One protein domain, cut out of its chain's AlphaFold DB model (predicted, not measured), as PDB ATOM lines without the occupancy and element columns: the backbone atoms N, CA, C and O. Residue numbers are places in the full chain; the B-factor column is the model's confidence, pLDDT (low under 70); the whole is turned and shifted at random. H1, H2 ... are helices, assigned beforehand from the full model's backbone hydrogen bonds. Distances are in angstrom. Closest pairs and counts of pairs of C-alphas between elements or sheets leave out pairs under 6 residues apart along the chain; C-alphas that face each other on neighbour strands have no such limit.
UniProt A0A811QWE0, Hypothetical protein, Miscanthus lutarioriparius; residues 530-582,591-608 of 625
ATOM      1  N   GLY A 530      17.487 -38.843 -23.307       85.50
ATOM      2  CA  GLY A 530      16.994 -39.687 -24.406       85.50
ATOM      3  C   GLY A 530      15.530 -40.129 -24.252       85.50
ATOM      4  O   GLY A 530      14.778 -40.133 -25.225       85.50
ATOM      5  N   GLU A 531      15.059 -40.416 -23.028       88.25
ATOM      6  CA  GLU A 531      13.620 -40.632 -22.793       88.25
ATOM      7  C   GLU A 531      12.799 -39.354 -23.042       88.25
ATOM      8  O   GLU A 531      11.649 -39.428 -23.476       88.25
ATOM      9  N   VAL A 532      13.352 -38.169 -22.762       89.38
ATOM     10  CA  VAL A 532      12.691 -36.896 -23.087       89.38
ATOM     11  C   VAL A 532      12.656 -36.670 -24.597       89.38
ATOM     12  O   VAL A 532      11.598 -36.317 -25.105       89.38
ATOM     13  N   GLU A 533      13.743 -36.924 -25.320       90.56
ATOM     14  CA  GLU A 533      13.808 -36.828 -26.787       90.56
ATOM     15  C   GLU A 533      12.783 -37.739 -27.466       90.56
ATOM     16  O   GLU A 533      11.982 -37.263 -28.275       90.56
ATOM     17  N   ALA A 534      12.734 -39.015 -27.072       91.69
ATOM     18  CA  ALA A 534      11.770 -39.978 -27.598       91.69
ATOM     19  C   ALA A 534      10.314 -39.566 -27.295       91.69
ATOM     20  O   ALA A 534       9.445 -39.653 -28.165       91.69
ATOM     21  N   LEU A 535      10.041 -39.041 -26.091       91.56
ATOM     22  CA  LEU A 535       8.725 -38.490 -25.744       91.56
ATOM     23  C   LEU A 535       8.367 -37.256 -26.585       91.56
ATOM     24  O   LEU A 535       7.215 -37.128 -26.997       91.56
ATOM     25  N   VAL A 536       9.318 -36.349 -26.828       92.12
ATOM     26  CA  VAL A 536       9.077 -35.133 -27.617       92.12
ATOM     27  C   VAL A 536       8.780 -35.493 -29.068       92.12
ATOM     28  O   VAL A 536       7.713 -35.117 -29.547       92.12
ATOM     29  N   GLY A 537       9.619 -36.304 -29.720       91.12
ATOM     30  CA  GLY A 537       9.390 -36.733 -31.107       91.12
ATOM     31  C   GLY A 537       8.088 -37.528 -31.290       91.12
ATOM     32  O   GLY A 537       7.345 -37.305 -32.246       91.12
ATOM     33  N   ALA A 538       7.734 -38.401 -30.341       90.94
ATOM     34  CA  ALA A 538       6.471 -39.138 -30.409       90.94
ATOM     35  C   ALA A 538       5.234 -38.245 -30.196       90.94
ATOM     36  O   ALA A 538       4.193 -38.487 -30.813       90.94
ATOM     37  N   VAL A 539       5.312 -37.204 -29.356       92.25
ATOM     38  CA  VAL A 539       4.221 -36.221 -29.204       92.25
ATOM     39  C   VAL A 539       4.170 -35.249 -30.387       92.25
ATOM     40  O   VAL A 539       3.075 -34.850 -30.779       92.25
ATOM     41  N   GLU A 540       5.305 -34.918 -30.996       92.00
ATOM     42  CA  GLU A 540       5.395 -34.127 -32.226       92.00
ATOM     43  C   GLU A 540       4.648 -34.818 -33.379       92.00
ATOM     44  O   GLU A 540       3.780 -34.198 -33.989       92.00
ATOM     45  N   GLN A 541       4.860 -36.125 -33.583       86.56
ATOM     46  CA  GLN A 541       4.165 -36.911 -34.618       86.56
ATOM     47  C   GLN A 541       2.691 -37.226 -34.290       86.56
ATOM     48  O   GLN A 541       1.820 -37.154 -35.159       86.56
ATOM     49  N   LEU A 542       2.379 -37.622 -33.048       86.06
ATOM     50  CA  LEU A 542       1.060 -38.182 -32.702       86.06
ATOM     51  C   LEU A 542       0.110 -37.190 -32.021       86.06
ATOM     52  O   LEU A 542      -1.106 -37.425 -32.005       86.06
ATOM     53  N   GLY A 543       0.626 -36.096 -31.473       86.38
ATOM     54  CA  GLY A 543      -0.137 -35.080 -30.760       86.38
ATOM     55  C   GLY A 543      -0.573 -35.476 -29.347       86.38
ATOM     56  O   GLY A 543      -0.725 -36.648 -28.983       86.38
ATOM     57  N   THR A 544      -0.864 -34.456 -28.540       83.94
ATOM     58  CA  THR A 544      -1.164 -34.534 -27.094       83.94
ATOM     59  C   THR A 544      -2.486 -35.238 -26.728       83.94
ATOM     60  O   THR A 544      -2.898 -35.239 -25.563       83.94
ATOM     61  N   GLY A 545      -3.163 -35.865 -27.695       79.38
ATOM     62  CA  GLY A 545      -4.348 -36.702 -27.485       79.38
ATOM     63  C   GLY A 545      -4.058 -38.208 -27.424       79.38
ATOM     64  O   GLY A 545      -4.722 -38.928 -26.676       79.38
ATOM     65  N   ARG A 546      -3.062 -38.708 -28.170       86.12
ATOM     66  CA  ARG A 546      -2.912 -40.147 -28.489       86.12
ATOM     67  C   ARG A 546      -1.890 -40.878 -27.603       86.12
ATOM     68  O   ARG A 546      -1.100 -41.684 -28.080       86.12
ATOM     69  N   TRP A 547      -1.949 -40.658 -26.288       88.81
ATOM     70  CA  TRP A 547      -0.970 -41.156 -25.298       88.81
ATOM     71  C   TRP A 547      -0.680 -42.667 -25.318       88.81
ATOM     72  O   TRP A 547       0.410 -43.071 -24.924       88.81
ATOM     73  N   ARG A 548      -1.622 -43.510 -25.772       85.88
ATOM     74  CA  ARG A 548      -1.365 -44.949 -25.969       85.88
ATOM     75  C   ARG A 548      -0.408 -45.200 -27.138       85.88
ATOM     76  O   ARG A 548       0.578 -45.894 -26.947       85.88
ATOM     77  N   ALA A 549      -0.644 -44.567 -28.287       84.50
ATOM     78  CA  ALA A 549       0.266 -44.639 -29.428       84.50
ATOM     79  C   ALA A 549       1.623 -43.982 -29.112       84.50
ATOM     80  O   ALA A 549       2.648 -44.511 -29.509       84.50
ATOM     81  N   VAL A 550       1.651 -42.899 -28.320       87.62
ATOM     82  CA  VAL A 550       2.909 -42.292 -27.831       87.62
ATOM     83  C   VAL A 550       3.707 -43.269 -26.957       87.62
ATOM     84  O   VAL A 550       4.930 -43.294 -27.055       87.62
ATOM     85  N   LYS A 551       3.047 -44.114 -26.143       88.69
ATOM     86  CA  LYS A 551       3.745 -45.218 -25.465       88.69
ATOM     87  C   LYS A 551       4.302 -46.218 -26.482       88.69
ATOM     88  O   LYS A 551       5.491 -46.489 -26.429       88.69
ATOM     89  N   THR A 552       3.485 -46.735 -27.397       84.00
ATOM     90  CA  THR A 552       3.929 -47.764 -28.357       84.00
ATOM     91  C   THR A 552       5.022 -47.274 -29.317       84.00
ATOM     92  O   THR A 552       5.867 -48.055 -29.728       84.00
ATOM     93  N   LEU A 553       5.067 -45.977 -29.634       83.88
ATOM     94  CA  LEU A 553       6.070 -45.408 -30.538       83.88
ATOM     95  C   LEU A 553       7.443 -45.168 -29.878       83.88
ATOM     96  O   LEU A 553       8.459 -45.270 -30.554       83.88
ATOM     97  N   ALA A 554       7.488 -44.834 -28.581       81.06
ATOM     98  CA  ALA A 554       8.719 -44.393 -27.903       81.06
ATOM     99  C   ALA A 554       9.094 -45.179 -26.628       81.06
ATOM    100  O   ALA A 554      10.182 -44.995 -26.090       81.06
ATOM    101  N   PHE A 555       8.201 -46.029 -26.114       82.81
ATOM    102  CA  PHE A 555       8.313 -46.677 -24.799       82.81
ATOM    103  C   PHE A 555       7.731 -48.104 -24.773       82.81
ATOM    104  O   PHE A 555       7.366 -48.590 -23.699       82.81
ATOM    105  N   ASP A 556       7.612 -48.780 -25.921       77.06
ATOM    106  CA  ASP A 556       7.018 -50.126 -25.992       77.06
ATOM    107  C   ASP A 556       7.833 -51.129 -25.157       77.06
ATOM    108  O   ASP A 556       7.304 -51.762 -24.244       77.06
ATOM    109  N   ASN A 557       9.158 -51.102 -25.328       69.94
ATOM    110  CA  ASN A 557      10.140 -51.870 -24.551       69.94
ATOM    111  C   ASN A 557      10.253 -51.446 -23.067       69.94
ATOM    112  O   ASN A 557      11.075 -51.991 -22.333       69.94
ATOM    113  N   ILE A 558       9.489 -50.443 -22.607       75.12
ATOM    114  CA  ILE A 558       9.587 -49.880 -21.251       75.12
ATOM    115  C   ILE A 558       8.224 -49.982 -20.559       75.12
ATOM    116  O   ILE A 558       7.482 -49.007 -20.384       75.12
ATOM    117  N   GLU A 559       7.884 -51.194 -20.114       68.12
ATOM    118  CA  GLU A 559       6.648 -51.497 -19.376       68.12
ATOM    119  C   GLU A 559       6.392 -50.507 -18.227       68.12
ATOM    120  O   GLU A 559       5.286 -49.979 -18.096       68.12
ATOM    121  N   HIS A 560       7.445 -50.185 -17.467       71.31
ATOM    122  CA  HIS A 560       7.416 -49.352 -16.261       71.31
ATOM    123  C   HIS A 560       7.019 -47.877 -16.482       71.31
ATOM    124  O   HIS A 560       6.773 -47.168 -15.504       71.31
ATOM    125  N   ARG A 561       6.970 -47.380 -17.727       80.31
ATOM    126  CA  ARG A 561       6.443 -46.042 -18.045       80.31
ATOM    127  C   ARG A 561       4.995 -46.176 -18.515       80.31
ATOM    128  O   ARG A 561       4.734 -46.721 -19.588       80.31
ATOM    129  N   THR A 562       4.030 -45.671 -17.749       85.00
ATOM    130  CA  THR A 562       2.616 -45.679 -18.166       85.00
ATOM    131  C   THR A 562       2.346 -44.518 -19.122       85.00
ATOM    132  O   THR A 562       2.929 -43.447 -18.981       85.00
ATOM    133  N   TYR A 563       1.361 -44.640 -20.018       85.12
ATOM    134  CA  TYR A 563       0.867 -43.506 -20.823       85.12
ATOM    135  C   TYR A 563       0.435 -42.287 -19.965       85.12
ATOM    136  O   TYR A 563       0.447 -41.150 -20.435       85.12
ATOM    137  N   VAL A 564       0.087 -42.512 -18.689       86.62
ATOM    138  CA  VAL A 564      -0.179 -41.468 -17.683       86.62
ATOM    139  C   VAL A 564       1.107 -40.754 -17.243       86.62
ATOM    140  O   VAL A 564       1.103 -39.532 -17.116       86.62
ATOM    141  N   ASP A 565       2.213 -41.481 -17.060       87.50
ATOM    142  CA  ASP A 565       3.526 -40.904 -16.745       87.50
ATOM    143  C   ASP A 565       4.056 -40.059 -17.903       87.50
ATOM    144  O   ASP A 565       4.551 -38.959 -17.669       87.50
ATOM    145  N   LEU A 566       3.879 -40.524 -19.145       89.50
ATOM    146  CA  LEU A 566       4.228 -39.766 -20.352       89.50
ATOM    147  C   LEU A 566       3.430 -38.454 -20.433       89.50
ATOM    148  O   LEU A 566       4.003 -37.387 -20.655       89.50
ATOM    149  N   LYS A 567       2.120 -38.506 -20.150       90.50
ATOM    150  CA  LYS A 567       1.242 -37.326 -20.099       90.50
ATOM    151  C   LYS A 567       1.624 -36.341 -18.988       90.50
ATOM    152  O   LYS A 567       1.612 -35.129 -19.210       90.50
ATOM    153  N   ASP A 568       1.954 -36.829 -17.791       88.50
ATOM    154  CA  ASP A 568       2.409 -35.981 -16.678       88.50
ATOM    155  C   ASP A 568       3.798 -35.375 -16.941       88.50
ATOM    156  O   ASP A 568       4.013 -34.188 -16.668       88.50
ATOM    157  N   LYS A 569       4.730 -36.150 -17.511       89.50
ATOM    158  CA  LYS A 569       6.060 -35.671 -17.907       89.50
ATOM    159  C   LYS A 569       5.963 -34.619 -19.007       89.50
ATOM    160  O   LYS A 569       6.585 -33.573 -18.855       89.50
ATOM    161  N   TRP A 570       5.134 -34.824 -20.033       90.38
ATOM    162  CA  TRP A 570       4.871 -33.816 -21.065       90.38
ATOM    163  C   TRP A 570       4.325 -32.510 -20.472       90.38
ATOM    164  O   TRP A 570       4.869 -31.442 -20.733       90.38
ATOM    165  N   LYS A 571       3.311 -32.582 -19.596       90.50
ATOM    166  CA  LYS A 571       2.792 -31.398 -18.881       90.50
ATOM    167  C   LYS A 571       3.876 -30.685 -18.065       90.50
ATOM    168  O   LYS A 571       3.865 -29.462 -17.982       90.50
ATOM    169  N   THR A 572       4.797 -31.438 -17.464       90.12
ATOM    170  CA  THR A 572       5.931 -30.868 -16.726       90.12
ATOM    171  C   THR A 572       6.916 -30.183 -17.672       90.12
ATOM    172  O   THR A 572       7.291 -29.050 -17.406       90.12
ATOM    173  N   LEU A 573       7.272 -30.815 -18.796       89.12
ATOM    174  CA  LEU A 573       8.157 -30.241 -19.819       89.12
ATOM    175  C   LEU A 573       7.584 -28.943 -20.406       89.12
ATOM    176  O   LEU A 573       8.293 -27.943 -20.438       89.12
ATOM    177  N   VAL A 574       6.298 -28.929 -20.775       89.38
ATOM    178  CA  VAL A 574       5.574 -27.723 -21.226       89.38
ATOM    179  C   VAL A 574       5.680 -26.597 -20.195       89.38
ATOM    180  O   VAL A 574       6.012 -25.464 -20.537       89.38
ATOM    181  N   HIS A 575       5.453 -26.908 -18.918       86.44
ATOM    182  CA  HIS A 575       5.550 -25.920 -17.846       86.44
ATOM    183  C   HIS A 575       6.991 -25.424 -17.638       86.44
ATOM    184  O   HIS A 575       7.195 -24.232 -17.439       86.44
ATOM    185  N   THR A 576       7.993 -26.305 -17.731       87.50
ATOM    186  CA  THR A 576       9.421 -25.952 -17.646       87.50
ATOM    187  C   THR A 576       9.879 -25.086 -18.822       87.50
ATOM    188  O   THR A 576      10.665 -24.162 -18.617       87.50
ATOM    189  N   ALA A 577       9.384 -25.351 -20.033       86.69
ATOM    190  CA  ALA A 577       9.688 -24.563 -21.222       86.69
ATOM    191  C   ALA A 577       9.058 -23.163 -21.148       86.69
ATOM    192  O   ALA A 577       9.753 -22.165 -21.326       86.69
ATOM    193  N   SER A 578       7.782 -23.092 -20.750       84.44
ATOM    194  CA  SER A 578       7.020 -21.853 -20.507       84.44
ATOM    195  C   SER A 578       7.517 -21.014 -19.309       84.44
ATOM    196  O   SER A 578       6.900 -19.998 -18.985       84.44
ATOM    197  N   ILE A 579       8.585 -21.431 -18.624       82.00
ATOM    198  CA  ILE A 579       9.173 -20.759 -17.461       82.00
ATOM    199  C   ILE A 579      10.598 -20.297 -17.790       82.00
ATOM    200  O   ILE A 579      11.383 -21.031 -18.401       82.00
ATOM    201  N   SER A 580      10.939 -19.086 -17.334       74.06
ATOM    202  CA  SER A 580      12.262 -18.473 -17.492       74.06
ATOM    203  C   SER A 580      13.384 -19.401 -17.001       74.06
ATOM    204  O   SER A 580      13.240 -19.986 -15.923       74.06
ATOM    205  N   PRO A 581      14.532 -19.506 -17.704       71.81
ATOM    206  CA  PRO A 581      15.606 -20.447 -17.360       71.81
ATOM    207  C   PRO A 581      16.041 -20.415 -15.886       71.81
ATOM    208  O   PRO A 581      16.220 -21.460 -15.269       71.81
ATOM    209  N   GLN A 582      16.096 -19.217 -15.296       68.06
ATOM    210  CA  GLN A 582      16.467 -18.938 -13.899       68.06
ATOM    211  C   GLN A 582      15.554 -19.598 -12.842       68.06
ATOM    212  O   GLN A 582      15.937 -19.706 -11.679       68.06
ATOM    213  N   GLN A 591      17.954 -26.827 -24.278       79.44
ATOM    214  CA  GLN A 591      17.044 -25.729 -24.619       79.44
ATOM    215  C   GLN A 591      16.218 -26.057 -25.880       79.44
ATOM    216  O   GLN A 591      14.999 -25.927 -25.856       79.44
ATOM    217  N   GLU A 592      16.845 -26.668 -26.890       83.88
ATOM    218  CA  GLU A 592      16.217 -27.180 -28.121       83.88
ATOM    219  C   GLU A 592      15.035 -28.141 -27.892       83.88
ATOM    220  O   GLU A 592      14.125 -28.224 -28.717       83.88
ATOM    221  N   LEU A 593      15.033 -28.904 -26.791       86.38
ATOM    222  CA  LEU A 593      13.912 -29.784 -26.443       86.38
ATOM    223  C   LEU A 593      12.753 -29.004 -25.838       86.38
ATOM    224  O   LEU A 593      11.600 -29.348 -26.071       86.38
ATOM    225  N   LEU A 594      13.043 -27.954 -25.073       88.12
ATOM    226  CA  LEU A 594      12.027 -27.073 -24.507       88.12
ATOM    227  C   LEU A 594      11.389 -26.209 -25.606       88.12
ATOM    228  O   LEU A 594      10.169 -26.044 -25.618       88.12
ATOM    229  N   ASP A 595      12.182 -25.765 -26.579       89.56
ATOM    230  CA  ASP A 595      11.703 -25.010 -27.738       89.56
ATOM    231  C   ASP A 595      10.857 -25.897 -28.671       89.56
ATOM    232  O   ASP A 595       9.744 -25.511 -29.035       89.56
ATOM    233  N   ARG A 596      11.287 -27.142 -28.950       91.62
ATOM    234  CA  ARG A 596      10.448 -28.144 -29.642       91.62
ATOM    235  C   ARG A 596       9.165 -28.479 -28.879       91.62
ATOM    236  O   ARG A 596       8.111 -28.615 -29.496       91.62
ATOM    237  N   VAL A 597       9.210 -28.567 -27.547       92.12
ATOM    238  CA  VAL A 597       8.009 -28.768 -26.714       92.12
ATOM    239  C   VAL A 597       7.019 -27.612 -26.870       92.12
ATOM    240  O   VAL A 597       5.823 -27.873 -27.000       92.12
ATOM    241  N   LEU A 598       7.486 -26.359 -26.902       90.25
ATOM    242  CA  LEU A 598       6.625 -25.192 -27.136       90.25
ATOM    243  C   LEU A 598       6.078 -25.165 -28.567       90.25
ATOM    244  O   LEU A 598       4.879 -24.950 -28.742       90.25
ATOM    245  N   ALA A 599       6.909 -25.446 -29.575       90.12
ATOM    246  CA  ALA A 599       6.489 -25.510 -30.974       90.12
ATOM    247  C   ALA A 599       5.411 -26.585 -31.195       90.12
ATOM    248  O   ALA A 599       4.328 -26.286 -31.701       90.12
ATOM    249  N   ALA A 600       5.646 -27.814 -30.724       89.75
ATOM    250  CA  ALA A 600       4.679 -28.904 -30.807       89.75
ATOM    251  C   ALA A 600       3.427 -28.642 -29.948       89.75
ATOM    252  O   ALA A 600       2.319 -28.981 -30.367       89.75
ATOM    253  N   GLN A 601       3.549 -28.006 -28.774       90.25
ATOM    254  CA  GLN A 601       2.382 -27.582 -27.993       90.25
ATOM    255  C   GLN A 601       1.544 -26.553 -28.764       90.25
ATOM    256  O   GLN A 601       0.326 -26.713 -28.826       90.25
ATOM    257  N   ALA A 602       2.162 -25.519 -29.337       90.00
ATOM    258  CA  ALA A 602       1.470 -24.482 -30.094       90.00
ATOM    259  C   ALA A 602       0.789 -25.071 -31.338       90.00
ATOM    260  O   ALA A 602      -0.416 -24.891 -31.513       90.00
ATOM    261  N   TYR A 603       1.523 -25.864 -32.126       91.19
ATOM    262  CA  TYR A 603       1.012 -26.569 -33.302       91.19
ATOM    263  C   TYR A 603      -0.192 -27.458 -32.967       91.19
ATOM    264  O   TYR A 603      -1.270 -27.285 -33.536       91.19
ATOM    265  N   TRP A 604      -0.063 -28.365 -31.990       86.19
ATOM    266  CA  TRP A 604      -1.165 -29.258 -31.622       86.19
ATOM    267  C   TRP A 604      -2.303 -28.543 -30.884       86.19
ATOM    268  O   TRP A 604      -3.442 -28.993 -30.977       86.19
ATOM    269  N   SER A 605      -2.046 -27.428 -30.192       85.75
ATOM    270  CA  SER A 605      -3.102 -26.587 -29.607       85.75
ATOM    271  C   SER A 605      -3.909 -25.878 -30.693       85.75
ATOM    272  O   SER A 605      -5.137 -25.874 -30.622       85.75
ATOM    273  N   GLN A 606      -3.245 -25.326 -31.712       84.12
ATOM    274  CA  GLN A 606      -3.902 -24.704 -32.859       84.12
ATOM    275  C   GLN A 606      -4.685 -25.751 -33.661       84.12
ATOM    276  O   GLN A 606      -5.878 -25.581 -33.885       84.12
ATOM    277  N   HIS A 607      -4.075 -26.896 -33.979       76.25
ATOM    278  CA  HIS A 607      -4.721 -27.991 -34.713       76.25
ATOM    279  C   HIS A 607      -5.924 -28.615 -33.970       76.25
ATOM    280  O   HIS A 607      -6.818 -29.181 -34.602       76.25
ATOM    281  N   LEU A 608      -5.982 -28.513 -32.635       66.31
ATOM    282  CA  LEU A 608      -7.132 -28.971 -31.846       66.31
ATOM    283  C   LEU A 608      -8.289 -27.951 -31.822       66.31
ATOM    284  O   LEU A 608      -9.438 -28.365 -31.671       66.31
TER     285      LEU A 608
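This is residues 530 to 582 and 591 to 608 of the 625 residues of the protein "Hypothetical protein" of Miscanthus lutarioriparius (UniProt A0A811QWE0). Two helices, H1 and H4, run side by side the same way, and the long helix H3 lies crosswise over one side of them, reaching from the short helix H2 at its first end to H4 at its last. H2 packs on H1 at a steep angle, on the other side of H1 from H4. The printed part has 71 residues with four named helices, in the order H1, H2, H3, H4, and no named strand; the class is all helix. The whole is compact, with a radius of gyration of the C-alphas of 11.7 A, and spans 34 by 28 by 17 A.

Find C-alpha 530 at (16.994, -39.687, -24.406); from there H1, residues 530 to 542, runs 18.0 A. Next comes H2, residues 547 to 554, 8 residues. Look then for C-alpha 563 at (0.867, -43.506, -20.823), where H3, residues 563 to 577, begins; it is 20.9 A long. After the cut, H4, residues 591 to 608, runs 25.4 A and ends at C-alpha 608 at (-7.132, -28.971, -31.846).

Start with H1, which with H3 is a hub, each touching three other helices. H1 touches H2 at a steep tilt of 55 degrees, opposite ways; their closest C-alphas, those of Ala 534 and Ala 554, are 5.4 A apart. H1 touches H4 at a shallow tilt of 22 degrees, the same way; the closest C-alphas, of Glu 540 and Ala 600, are 5.5 A apart, and H4 does so with residues 593 to 600 alone. H1 and H3 only just touch, with 3 pairs of C-alphas within 8 A; they stand about perpendicular, at 82 degrees, and the C-alphas of Leu 535 and Leu 566 are closest, at 7.1 A. Go along H3 and you find its residues 563 to 567 touching H2, about perpendicular at 83 degrees, with the closest C-alphas, of Trp 547 and Tyr 563, 5.4 A apart. Farther on, its residues 573 to 577 touch residues 594 to 601 of H4 at a steep tilt of 68 degrees, only just short of about perpendicular, opposite ways; the C-alphas of Ala 577 and Leu 594 are closest, at 4.7 A. H2 and H4 are apart. The helix packing is mostly crossed. In H1, H2, H3 and H4, each O i to N i+4 pair is within hydrogen-bond range.

The C-alphas farthest apart, those of Asn 557 and Gln 582, are 35.2 A from each other. Residues 583 to 590 are not printed, and C-alphas 582 and 591 are 12.7 A apart across this cut, which falls in the link from H3 to H4. The link from H1 to H2 is tight and that from H2 to H3 short. The mean pLDDT of the printed part is 85.3; look for values under 70 at residues 557, 559, 582 and 608.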